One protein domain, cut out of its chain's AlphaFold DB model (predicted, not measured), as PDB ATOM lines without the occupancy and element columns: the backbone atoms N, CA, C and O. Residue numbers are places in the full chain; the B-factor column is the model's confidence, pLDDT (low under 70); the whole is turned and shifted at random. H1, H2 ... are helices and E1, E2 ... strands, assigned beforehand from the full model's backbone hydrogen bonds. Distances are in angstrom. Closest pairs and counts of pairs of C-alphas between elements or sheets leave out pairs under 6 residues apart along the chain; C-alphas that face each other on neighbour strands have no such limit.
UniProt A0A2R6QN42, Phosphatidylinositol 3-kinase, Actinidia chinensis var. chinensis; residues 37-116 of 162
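Overview. This is residues 37 to 116 of the 162 residues of the protein "Phosphatidylinositol 3-kinase" of Actinidia chinensis var. chinensis (UniProt A0A2R6QN42). A long, narrow, twisted antiparallel ribbon of E2 and E5, widened to three strands by the short E1 at one edge, has helix H1 crossing one of its faces in the half away from H2. At the ribbon's other end sits the short helix H2, from which the small hairpin E3 and E4 folds back, with a gap between E2 and E3. The printed part has 80 residues, with two named helices and five named strands in the order H1 E1 E2 H2 E3 E4 E5; the class is mixed, helices and strands, and the sheet order E1 E2 E5 is antiparallel throughout. The whole is compact, with a radius of gyration of the C-alphas of 13.1 A, yet elongated, with spans of 40 by 23 by 21 A.

Arrangement. In the sheet, E2, residues 71 to 78, is the inner strand between the edge strands E1, residues 58 to 61, and E5, residues 106 to 114. The sheet is only just strongly twisted, its C-alphas lying up to 4.0 A off the best plane. E2 and E5 are antiparallel at 159 degrees, with N 73 and O 111 at 2.9 A, within hydrogen-bond range. E1 and E2 form a hairpin, antiparallel at 143 degrees, with N 59 and O 74 at 2.9 A, also within range. H1, residues 37 to 50, is on the sheet at a height of 8.9 A, making two layers, a helix on one face of a sheet. It lies over E2 and E5 and runs across the strands, at 65 degrees to E2 on the local plane; the closest C-alphas of H1 and E5 are those of Ala 44 and Ala 110, 6.2 A apart. H2, residues 79 to 85, only grazes the sheet; its closest C-alphas with E5 are Ser 79 and Arg 106, 5.9 A apart. E3, residues 87 to 89, and E4, residues 92 to 94, form an antiparallel hairpin, with N 94 and O 87 at 2.8 A, within range. E2 and E3 are only just apart, their closest C-alphas at 8.1 A. In H1 and H2 every O i to N i+4 pair is within hydrogen-bond range.

Along the chain. E5 is 25.4 A long, from first to last C-alpha, and ends at C-alpha 114 (0.248, -9.349, 5.824). E2 is 23.4 A long and E1 9.7 A. H1 begins at C-alpha 37 (-1.482, -23.871, 3.319) and is 20.1 A long. H2, beginning at C-alpha 79 (-23.866, -20.007, 10.928), is 9.9 A long; E3 and E4 measure 6.4 A and 6.5 A.

Size, cuts and confidence. The two C-alphas farthest apart are those of Ala 65 and Lys 97, at 40.0 A. The printed part has no cut. The link from E4 to E5, 11 residues, is long. Mean pLDDT of the printed part is 72.5; residue 37, residues 47 to 71 and residues 113 to 116 are under 70.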
ATOM      1  N   ASP A  37      -0.121 -23.523   2.913       67.94
ATOM      2  CA  ASP A  37      -1.482 -23.871   3.319       67.94
ATOM      3  C   ASP A  37      -1.538 -24.785   4.553       67.94
ATOM      4  O   ASP A  37      -2.449 -24.648   5.368       67.94
ATOM      5  N   VAL A  38      -0.596 -25.724   4.696       74.50
ATOM      6  CA  VAL A  38      -0.518 -26.625   5.861       74.50
ATOM      7  C   VAL A  38      -0.073 -25.835   7.084       74.50
ATOM      8  O   VAL A  38      -0.757 -25.841   8.104       74.50
ATOM      9  N   VAL A  39       0.978 -25.031   6.928       73.06
ATOM     10  CA  VAL A  39       1.480 -24.153   7.993       73.06
ATOM     11  C   VAL A  39       0.410 -23.152   8.440       73.06
ATOM     12  O   VAL A  39       0.228 -22.905   9.631       73.06
ATOM     13  N   LEU A  40      -0.352 -22.604   7.493       73.81
ATOM     14  CA  LEU A  40      -1.481 -21.714   7.767       73.81
ATOM     15  C   LEU A  40      -2.585 -22.382   8.574       73.81
ATOM     16  O   LEU A  40      -3.142 -21.754   9.477       73.81
ATOM     17  N   ARG A  41      -2.918 -23.631   8.241       75.06
ATOM     18  CA  ARG A  41      -3.918 -24.400   8.986       75.06
ATOM     19  C   ARG A  41      -3.464 -24.612  10.417       75.06
ATOM     20  O   ARG A  41      -4.236 -24.301  11.320       75.06
ATOM     21  N   ASP A  42      -2.234 -25.058  10.622       75.94
ATOM     22  CA  ASP A  42      -1.715 -25.343  11.960       75.94
ATOM     23  C   ASP A  42      -1.665 -24.079  12.822       75.94
ATOM     24  O   ASP A  42      -2.160 -24.070  13.950       75.94
ATOM     25  N   LEU A  43      -1.199 -22.961  12.260       73.25
ATOM     26  CA  LEU A  43      -1.224 -21.665  12.941       73.25
ATOM     27  C   LEU A  43      -2.646 -21.201  13.277       73.25
ATOM     28  O   LEU A  43      -2.877 -20.627  14.345       73.25
ATOM     29  N   ALA A  44      -3.601 -21.433  12.373       71.00
ATOM     30  CA  ALA A  44      -4.995 -21.114  12.633       71.00
ATOM     31  C   ALA A  44      -5.551 -21.976  13.771       71.00
ATOM     32  O   ALA A  44      -6.224 -21.438  14.646       71.00
ATOM     33  N   PHE A  45      -5.252 -23.276  13.801       73.56
ATOM     34  CA  PHE A  45      -5.683 -24.181  14.867       73.56
ATOM     35  C   PHE A  45      -5.088 -23.808  16.226       73.56
ATOM     36  O   PHE A  45      -5.836 -23.709  17.200       73.56
ATOM     37  N   GLU A  46      -3.792 -23.512  16.289       70.31
ATOM     38  CA  GLU A  46      -3.137 -23.059  17.521       70.31
ATOM     39  C   GLU A  46      -3.776 -21.773  18.066       70.31
ATOM     40  O   GLU A  46      -4.092 -21.678  19.255       70.31
ATOM     41  N   ALA A  47      -4.094 -20.812  17.191       66.31
ATOM     42  CA  ALA A  47      -4.790 -19.588  17.593       66.31
ATOM     43  C   ALA A  47      -6.185 -19.860  18.196       66.31
ATOM     44  O   ALA A  47      -6.644 -19.112  19.064       66.31
ATOM     45  N   LEU A  48      -6.864 -20.934  17.772       68.50
ATOM     46  CA  LEU A  48      -8.164 -21.337  18.323       68.50
ATOM     47  C   LEU A  48      -8.048 -21.986  19.703       68.50
ATOM     48  O   LEU A  48      -8.940 -21.794  20.534       68.50
ATOM     49  N   ILE A  49      -6.980 -22.749  19.938       65.69
ATOM     50  CA  ILE A  49      -6.740 -23.460  21.199       65.69
ATOM     51  C   ILE A  49      -6.273 -22.474  22.274       65.69
ATOM     52  O   ILE A  49      -6.779 -22.496  23.396       65.69
ATOM     53  N   HIS A  50      -5.366 -21.564  21.920       60.44
ATOM     54  CA  HIS A  50      -4.663 -20.734  22.895       60.44
ATOM     55  C   HIS A  50      -5.483 -19.541  23.430       60.44
ATOM     56  O   HIS A  50      -5.198 -19.041  24.518       60.44
ATOM     57  N   HIS A  51      -6.505 -19.069  22.698       59.31
ATOM     58  CA  HIS A  51      -7.208 -17.811  23.021       59.31
ATOM     59  C   HIS A  51      -8.713 -17.924  23.299       59.31
ATOM     60  O   HIS A  51      -9.366 -16.895  23.456       59.31
ATOM     61  N   GLN A  52      -9.278 -19.135  23.383       60.28
ATOM     62  CA  GLN A  52     -10.712 -19.385  23.617       60.28
ATOM     63  C   GLN A  52     -11.630 -18.377  22.878       60.28
ATOM     64  O   GLN A  52     -12.262 -17.512  23.487       60.28
ATOM     65  N   PRO A  53     -11.716 -18.455  21.539       59.00
ATOM     66  CA  PRO A  53     -12.171 -17.342  20.718       59.00
ATOM     67  C   PRO A  53     -13.638 -16.972  20.966       59.00
ATOM     68  O   PRO A  53     -14.552 -17.792  20.777       59.00
ATOM     69  N   HIS A  54     -13.869 -15.711  21.330       59.41
ATOM     70  CA  HIS A  54     -15.178 -15.073  21.397       59.41
ATOM     71  C   HIS A  54     -15.732 -14.835  19.983       59.41
ATOM     72  O   HIS A  54     -15.002 -14.685  19.004       59.41
ATOM     73  N   THR A  55     -17.059 -14.870  19.844       55.69
ATOM     74  CA  THR A  55     -17.713 -14.764  18.525       55.69
ATOM     75  C   THR A  55     -17.535 -13.348  17.969       55.69
ATOM     76  O   THR A  55     -17.869 -12.395  18.661       55.69
ATOM     77  N   GLY A  56     -17.051 -13.220  16.728       57.47
ATOM     78  CA  GLY A  56     -16.867 -11.930  16.046       57.47
ATOM     79  C   GLY A  56     -15.567 -11.179  16.359       57.47
ATOM     80  O   GLY A  56     -15.346 -10.123  15.776       57.47
ATOM     81  N   ALA A  57     -14.702 -11.708  17.228       57.72
ATOM     82  CA  ALA A  57     -13.382 -11.134  17.477       57.72
ATOM     83  C   ALA A  57     -12.360 -11.626  16.439       57.72
ATOM     84  O   ALA A  57     -12.368 -12.800  16.055       57.72
ATOM     85  N   VAL A  58     -11.495 -10.712  15.994       57.50
ATOM     86  CA  VAL A  58     -10.363 -10.993  15.106       57.50
ATOM     87  C   VAL A  58      -9.135 -11.223  15.979       57.50
ATOM     88  O   VAL A  58      -8.686 -10.306  16.665       57.50
ATOM     89  N   TYR A  59      -8.595 -12.437  15.961       61.69
ATOM     90  CA  TYR A  59      -7.391 -12.772  16.715       61.69
ATOM     91  C   TYR A  59      -6.174 -12.681  15.810       61.69
ATOM     92  O   TYR A  59      -6.143 -13.318  14.757       61.69
ATOM     93  N   LYS A  60      -5.190 -11.886  16.234       62.00
ATOM     94  CA  LYS A  60      -3.870 -11.791  15.611       62.00
ATOM     95  C   LYS A  60      -2.954 -12.773  16.329       62.00
ATOM     96  O   LYS A  60      -2.765 -12.634  17.537       62.00
ATOM     97  N   SER A  61      -2.434 -13.773  15.629       56.28
ATOM     98  CA  SER A  61      -1.427 -14.668  16.204       56.28
ATOM     99  C   SER A  61      -0.021 -14.118  15.956       56.28
ATOM    100  O   SER A  61       0.280 -13.605  14.879       56.28
ATOM    101  N   ASN A  62       0.849 -14.218  16.964       55.81
ATOM    102  CA  ASN A  62       2.273 -13.931  16.804       55.81
ATOM    103  C   ASN A  62       2.933 -15.145  16.147       55.81
ATOM    104  O   ASN A  62       3.036 -16.208  16.761       55.81
ATOM    105  N   LEU A  63       3.348 -15.004  14.890       58.59
ATOM    106  CA  LEU A  63       3.995 -16.083  14.148       58.59
ATOM    107  C   LEU A  63       5.454 -16.280  14.593       58.59
ATOM    108  O   LEU A  63       6.179 -15.324  14.877       58.59
ATOM    109  N   ARG A  64       5.884 -17.549  14.665       54.03
ATOM    110  CA  ARG A  64       7.235 -17.958  15.101       54.03
ATOM    111  C   ARG A  64       8.307 -17.500  14.092       54.03
ATOM    112  O   ARG A  64       8.010 -17.307  12.918       54.03
ATOM    113  N   ALA A  65       9.553 -17.354  14.557       52.09
ATOM    114  CA  ALA A  65      10.681 -16.618  13.950       52.09
ATOM    115  C   ALA A  65      10.879 -16.673  12.414       52.09
ATOM    116  O   ALA A  65      11.308 -15.678  11.836       52.09
ATOM    117  N   ASN A  66      10.539 -17.773  11.734       50.06
ATOM    118  CA  ASN A  66      10.706 -17.914  10.277       50.06
ATOM    119  C   ASN A  66       9.570 -17.275   9.451       50.06
ATOM    120  O   ASN A  66       9.699 -17.109   8.241       50.06
ATOM    121  N   LEU A  67       8.470 -16.894  10.105       58.16
ATOM    122  CA  LEU A  67       7.314 -16.199   9.530       58.16
ATOM    123  C   LEU A  67       7.017 -14.899  10.292       58.16
ATOM    124  O   LEU A  67       5.894 -14.408  10.278       58.16
ATOM    125  N   ALA A  68       8.029 -14.319  10.946       57.38
ATOM    126  CA  ALA A  68       7.901 -13.127  11.790       57.38
ATOM    127  C   ALA A  68       7.315 -11.889  11.071       57.38
ATOM    128  O   ALA A  68       6.935 -10.920  11.721       57.38
ATOM    129  N   GLY A  69       7.237 -11.902   9.738       57.78
ATOM    130  CA  GLY A  69       6.605 -10.851   8.945       57.78
ATOM    131  C   GLY A  69       5.170 -11.150   8.492       57.78
ATOM    132  O   GLY A  69       4.577 -10.340   7.775       57.78
ATOM    133  N   MET A  70       4.607 -12.297   8.861       64.50
ATOM    134  CA  MET A  70       3.281 -12.723   8.436       64.50
ATOM    135  C   MET A  70       2.258 -12.535   9.565       64.50
ATOM    136  O   MET A  70       2.507 -12.903  10.707       64.50
ATOM    137  N   GLU A  71       1.113 -11.936   9.242       67.88
ATOM    138  CA  GLU A  71       0.032 -11.644  10.190       67.88
ATOM    139  C   GLU A  71      -1.212 -12.440   9.792       67.88
ATOM    140  O   GLU A  71      -1.831 -12.186   8.750       67.88
ATOM    141  N   VAL A  72      -1.570 -13.419  10.626       70.44
ATOM    142  CA  VAL A  72      -2.752 -14.258  10.423       70.44
ATOM    143  C   VAL A  72      -3.866 -13.776  11.339       70.44
ATOM    144  O   VAL A  72      -3.711 -13.704  12.559       70.44
ATOM    145  N   SER A  73      -5.000 -13.448  10.728       73.12
ATOM    146  CA  SER A  73      -6.225 -13.082  11.420       73.12
ATOM    147  C   SER A  73      -7.190 -14.263  11.408       73.12
ATOM    148  O   SER A  73      -7.562 -14.738  10.329       73.12
ATOM    149  N   VAL A  74      -7.613 -14.724  12.585       74.62
ATOM    150  CA  VAL A  74      -8.595 -15.812  12.723       74.62
ATOM    151  C   VAL A  74      -9.873 -15.283  13.348       74.62
ATOM    152  O   VAL A  74      -9.844 -14.553  14.341       74.62
ATOM    153  N   ILE A  75     -11.008 -15.656  12.760       78.44
ATOM    154  CA  ILE A  75     -12.319 -15.157  13.157       78.44
ATOM    155  C   ILE A  75     -13.287 -16.313  13.331       78.44
ATOM    156  O   ILE A  75     -13.426 -17.180  12.468       78.44
ATOM    157  N   ARG A  76     -14.022 -16.279  14.442       82.25
ATOM    158  CA  ARG A  76     -15.089 -17.229  14.747       82.25
ATOM    159  C   ARG A  76     -16.463 -16.651  14.424       82.25
ATOM    160  O   ARG A  76     -16.864 -15.639  15.004       82.25
ATOM    161  N   LEU A  77     -17.238 -17.370  13.616       83.56
ATOM    162  CA  LEU A  77     -18.614 -17.013  13.262       83.56
ATOM    163  C   LEU A  77     -19.587 -18.144  13.611       83.56
ATOM    164  O   LEU A  77     -19.240 -19.326  13.621       83.56
ATOM    165  N   ARG A  78     -20.840 -17.785  13.909       85.94
ATOM    166  CA  ARG A  78     -21.946 -18.750  13.981       85.94
ATOM    167  C   ARG A  78     -22.693 -18.748  12.655       85.94
ATOM    168  O   ARG A  78     -22.940 -17.689  12.088       85.94
ATOM    169  N   SER A  79     -23.164 -19.906  12.216       85.19
ATOM    170  CA  SER A  79     -23.866 -20.007  10.928       85.19
ATOM    171  C   SER A  79     -25.181 -19.229  10.915       85.19
ATOM    172  O   SER A  79     -25.484 -18.549   9.944       85.19
ATOM    173  N   ASN A  80     -25.894 -19.179  12.046       84.94
ATOM    174  CA  ASN A  80     -27.093 -18.342  12.177       84.94
ATOM    175  C   ASN A  80     -26.797 -16.833  12.166       84.94
ATOM    176  O   ASN A  80     -27.684 -16.046  11.836       84.94
ATOM    177  N   THR A  81     -25.604 -16.401  12.595       83.12
ATOM    178  CA  THR A  81     -25.224 -14.979  12.532       83.12
ATOM    179  C   THR A  81     -24.721 -14.623  11.143       83.12
ATOM    180  O   THR A  81     -25.106 -13.575  10.642       83.12
ATOM    181  N   LEU A  82     -23.967 -15.519  10.498       86.81
ATOM    182  CA  LEU A  82     -23.556 -15.384   9.102       86.81
ATOM    183  C   LEU A  82     -24.770 -15.285   8.171       86.81
ATOM    184  O   LEU A  82     -24.850 -14.380   7.353       86.81
ATOM    185  N   TRP A  83     -25.769 -16.148   8.359       85.56
ATOM    186  CA  TRP A  83     -26.998 -16.111   7.570       85.56
ATOM    187  C   TRP A  83     -27.767 -14.793   7.743       85.56
ATOM    188  O   TRP A  83     -28.165 -14.173   6.758       85.56
ATOM    189  N   ARG A  84     -27.964 -14.350   8.995       86.19
ATOM    190  CA  ARG A  84     -28.779 -13.161   9.309       86.19
ATOM    191  C   ARG A  84     -28.080 -11.832   9.039       86.19
ATOM    192  O   ARG A  84     -28.762 -10.874   8.702       86.19
ATOM    193  N   ARG A  85     -26.770 -11.744   9.280       84.12
ATOM    194  CA  ARG A  85     -26.012 -10.479   9.272       84.12
ATOM    195  C   ARG A  85     -24.836 -10.459   8.297       84.12
ATOM    196  O   ARG A  85     -24.296  -9.387   8.065       84.12
ATOM    197  N   GLY A  86     -24.455 -11.597   7.722       84.19
ATOM    198  CA  GLY A  86     -23.214 -11.710   6.962       84.19
ATOM    199  C   GLY A  86     -21.986 -11.591   7.865       84.19
ATOM    200  O   GLY A  86     -22.056 -11.784   9.086       84.19
ATOM    201  N   ALA A  87     -20.854 -11.275   7.254       83.88
ATOM    202  CA  ALA A  87     -19.609 -10.965   7.938       83.88
ATOM    203  C   ALA A  87     -18.876  -9.863   7.173       83.88
ATOM    204  O   ALA A  87     -18.665  -9.980   5.972       83.88
ATOM    205  N   ASN A  88     -18.490  -8.797   7.867       84.19
ATOM    206  CA  ASN A  88     -17.716  -7.713   7.281       84.19
ATOM    207  C   ASN A  88     -16.472  -7.489   8.139       84.19
ATOM    208  O   ASN A  88     -16.557  -6.928   9.232       84.19
ATOM    209  N   PHE A  89     -15.344  -7.999   7.661       75.44
ATOM    210  CA  PHE A  89     -14.032  -7.832   8.270       75.44
ATOM    211  C   PHE A  89     -13.121  -7.100   7.294       75.44
ATOM    212  O   PHE A  89     -13.417  -7.058   6.104       75.44
ATOM    213  N   SER A  90     -12.011  -6.552   7.794       71.12
ATOM    214  CA  SER A  90     -11.146  -5.606   7.069       71.12
ATOM    215  C   SER A  90     -10.919  -5.944   5.590       71.12
ATOM    216  O   SER A  90     -11.028  -5.062   4.746       71.12
ATOM    217  N   ASN A  91     -10.662  -7.216   5.271       71.75
ATOM    218  CA  ASN A  91     -10.338  -7.674   3.917       71.75
ATOM    219  C   ASN A  91     -11.318  -8.735   3.387       71.75
ATOM    220  O   ASN A  91     -11.110  -9.267   2.299       71.75
ATOM    221  N   ILE A  92     -12.353  -9.093   4.154       76.12
ATOM    222  CA  ILE A  92     -13.283 -10.172   3.804       76.12
ATOM    223  C   ILE A  92     -14.713  -9.698   4.033       76.12
ATOM    224  O   ILE A  92     -15.142  -9.494   5.170       76.12
ATOM    225  N   HIS A  93     -15.463  -9.607   2.936       84.44
ATOM    226  CA  HIS A  93     -16.891  -9.339   2.947       84.44
ATOM    227  C   HIS A  93     -17.666 -10.596   2.544       84.44
ATOM    228  O   HIS A  93     -17.506 -11.111   1.440       84.44
ATOM    229  N   ILE A  94     -18.510 -11.088   3.446       85.38
ATOM    230  CA  ILE A  94     -19.416 -12.209   3.214       85.38
ATOM    231  C   ILE A  94     -20.839 -11.665   3.299       85.38
ATOM    232  O   ILE A  94     -21.235 -11.168   4.364       85.38
ATOM    233  N   PRO A  95     -21.615 -11.758   2.209       85.88
ATOM    234  CA  PRO A  95     -22.966 -11.242   2.194       85.88
ATOM    235  C   PRO A  95     -23.867 -12.014   3.163       85.88
ATOM    236  O   PRO A  95     -23.581 -13.120   3.626       85.88
ATOM    237  N   MET A  96     -25.004 -11.407   3.484       85.94
ATOM    238  CA  MET A  96     -26.082 -12.109   4.172       85.94
ATOM    239  C   MET A  96     -26.584 -13.278   3.319       85.94
ATOM    240  O   MET A  96     -26.402 -13.309   2.103       85.94
ATOM    241  N   LYS A  97     -27.284 -14.218   3.959       86.31
ATOM    242  CA  LYS A  97     -27.827 -15.418   3.308       86.31
ATOM    243  C   LYS A  97     -26.763 -16.380   2.750       86.31
ATOM    244  O   LYS A  97     -27.064 -17.221   1.909       86.31
ATOM    245  N   THR A  98     -25.527 -16.310   3.241       82.31
ATOM    246  CA  THR A  98     -24.504 -17.326   2.964       82.31
ATOM    247  C   THR A  98     -24.626 -18.483   3.953       82.31
ATOM    248  O   THR A  98     -24.586 -18.279   5.170       82.31
ATOM    249  N   LEU A  99     -24.768 -19.706   3.434       82.38
ATOM    250  CA  LEU A  99     -24.746 -20.943   4.217       82.38
ATOM    251  C   LEU A  99     -23.447 -21.705   3.947       82.38
ATOM    252  O   LEU A  99     -23.146 -21.975   2.784       82.38
ATOM    253  N   PRO A 100     -22.691 -22.083   4.991       79.44
ATOM    254  CA  PRO A 100     -21.580 -23.003   4.816       79.44
ATOM    255  C   PRO A 100     -22.122 -24.391   4.457       79.44
ATOM    256  O   PRO A 100     -23.075 -24.872   5.078       79.44
ATOM    257  N   VAL A 101     -21.504 -25.028   3.465       83.75
ATOM    258  CA  VAL A 101     -21.776 -26.415   3.071       83.75
ATOM    259  C   VAL A 101     -20.527 -27.242   3.387       83.75
ATOM    260  O   VAL A 101     -19.458 -26.903   2.877       83.75
ATOM    261  N   PRO A 102     -20.615 -28.301   4.217       84.06
ATOM    262  CA  PRO A 102     -21.804 -28.804   4.917       84.06
ATOM    263  C   PRO A 102     -22.272 -27.881   6.057       84.06
ATOM    264  O   PRO A 102     -21.497 -27.093   6.602       84.06
ATOM    265  N   TYR A 103     -23.548 -27.996   6.447       84.69
ATOM    266  CA  TYR A 103     -24.108 -27.169   7.518       84.69
ATOM    267  C   TYR A 103     -23.451 -27.492   8.861       84.69
ATOM    268  O   TYR A 103     -23.667 -28.545   9.461       84.69
ATOM    269  N   VAL A 104     -22.683 -26.537   9.368       84.81
ATOM    270  CA  VAL A 104     -22.056 -26.591  10.691       84.81
ATOM    271  C   VAL A 104     -22.599 -25.461  11.556       84.81
ATOM    272  O   VAL A 104     -23.067 -24.458  11.039       84.81
ATOM    273  N   ARG A 105     -22.562 -25.579  12.890       85.31
ATOM    274  CA  ARG A 105     -23.059 -24.511  13.793       85.31
ATOM    275  C   ARG A 105     -22.076 -23.347  13.960       85.31
ATOM    276  O   ARG A 105     -22.491 -22.221  14.250       85.31
ATOM    277  N   ARG A 106     -20.777 -23.632  13.859       84.19
ATOM    278  CA  ARG A 106     -19.668 -22.698  14.088       84.19
ATOM    279  C   ARG A 106     -18.674 -22.864  12.951       84.19
ATOM    280  O   ARG A 106     -18.336 -23.995  12.622       84.19
ATOM    281  N   ILE A 107     -18.223 -21.749  12.400       84.38
ATOM    282  CA  ILE A 107     -17.192 -21.712  11.371       84.38
ATOM    283  C   ILE A 107     -16.041 -20.834  11.838       84.38
ATOM    284  O   ILE A 107     -16.233 -19.897  12.623       84.38
ATOM    285  N   PHE A 108     -14.864 -21.142  11.317       80.94
ATOM    286  CA  PHE A 108     -13.663 -20.358  11.508       80.94
ATOM    287  C   PHE A 108     -13.136 -19.948  10.146       80.94
ATOM    288  O   PHE A 108     -13.104 -20.757   9.222       80.94
ATOM    289  N   ILE A 109     -12.769 -18.680  10.032       78.75
ATOM    290  CA  ILE A 109     -12.166 -18.124   8.829       78.75
ATOM    291  C   ILE A 109     -10.792 -17.622   9.233       78.75
ATOM    292  O   ILE A 109     -10.682 -16.802  10.146       78.75
ATOM    293  N   ALA A 110      -9.765 -18.144   8.573       74.44
ATOM    294  CA  ALA A 110      -8.393 -17.690   8.711       74.44
ATOM    295  C   ALA A 110      -7.999 -16.949   7.434       74.44
ATOM    296  O   ALA A 110      -8.280 -17.409   6.328       74.44
ATOM    297  N   SER A 111      -7.376 -15.787   7.595       71.25
ATOM    298  CA  SER A 111      -6.894 -14.970   6.488       71.25
ATOM    299  C   SER A 111      -5.516 -14.418   6.800       71.25
ATOM    300  O   SER A 111      -5.220 -14.073   7.945       71.25
ATOM    301  N   VAL A 112      -4.685 -14.334   5.766       70.38
ATOM    302  CA  VAL A 112      -3.371 -13.701   5.830       70.38
ATOM    303  C   VAL A 112      -3.548 -12.242   5.459       70.38
ATOM    304  O   VAL A 112      -3.874 -11.919   4.320       70.38
ATOM    305  N   THR A 113      -3.344 -11.362   6.429       66.44
ATOM    306  CA  THR A 113      -3.518  -9.913   6.237       66.44
ATOM    307  C   THR A 113      -2.222  -9.236   5.816       66.44
ATOM    308  O   THR A 113      -2.243  -8.236   5.100       66.44
ATOM    309  N   LYS A 114      -1.082  -9.813   6.204       65.00
ATOM    310  CA  LYS A 114       0.248  -9.349   5.824       65.00
ATOM    311  C   LYS A 114       1.152 -10.550   5.597       65.00
ATOM    312  O   LYS A 114       1.140 -11.481   6.395       65.00
ATOM    313  N   LEU A 115       1.941 -10.513   4.527       66.25
ATOM    314  CA  LEU A 115       3.002 -11.473   4.249       66.25
ATOM    315  C   LEU A 115       4.301 -10.691   4.046       66.25
ATOM    316  O   LEU A 115       4.482 -10.028   3.029       66.25
ATOM    317  N   SER A 116       5.201 -10.751   5.021       58.94
ATOM    318  CA  SER A 116       6.566 -10.254   4.890       58.94
ATOM    319  C   SER A 116       7.527 -11.420   5.073       58.94
ATOM    320  O   SER A 116       7.559 -12.090   6.105       58.94
TER     321      SER A 116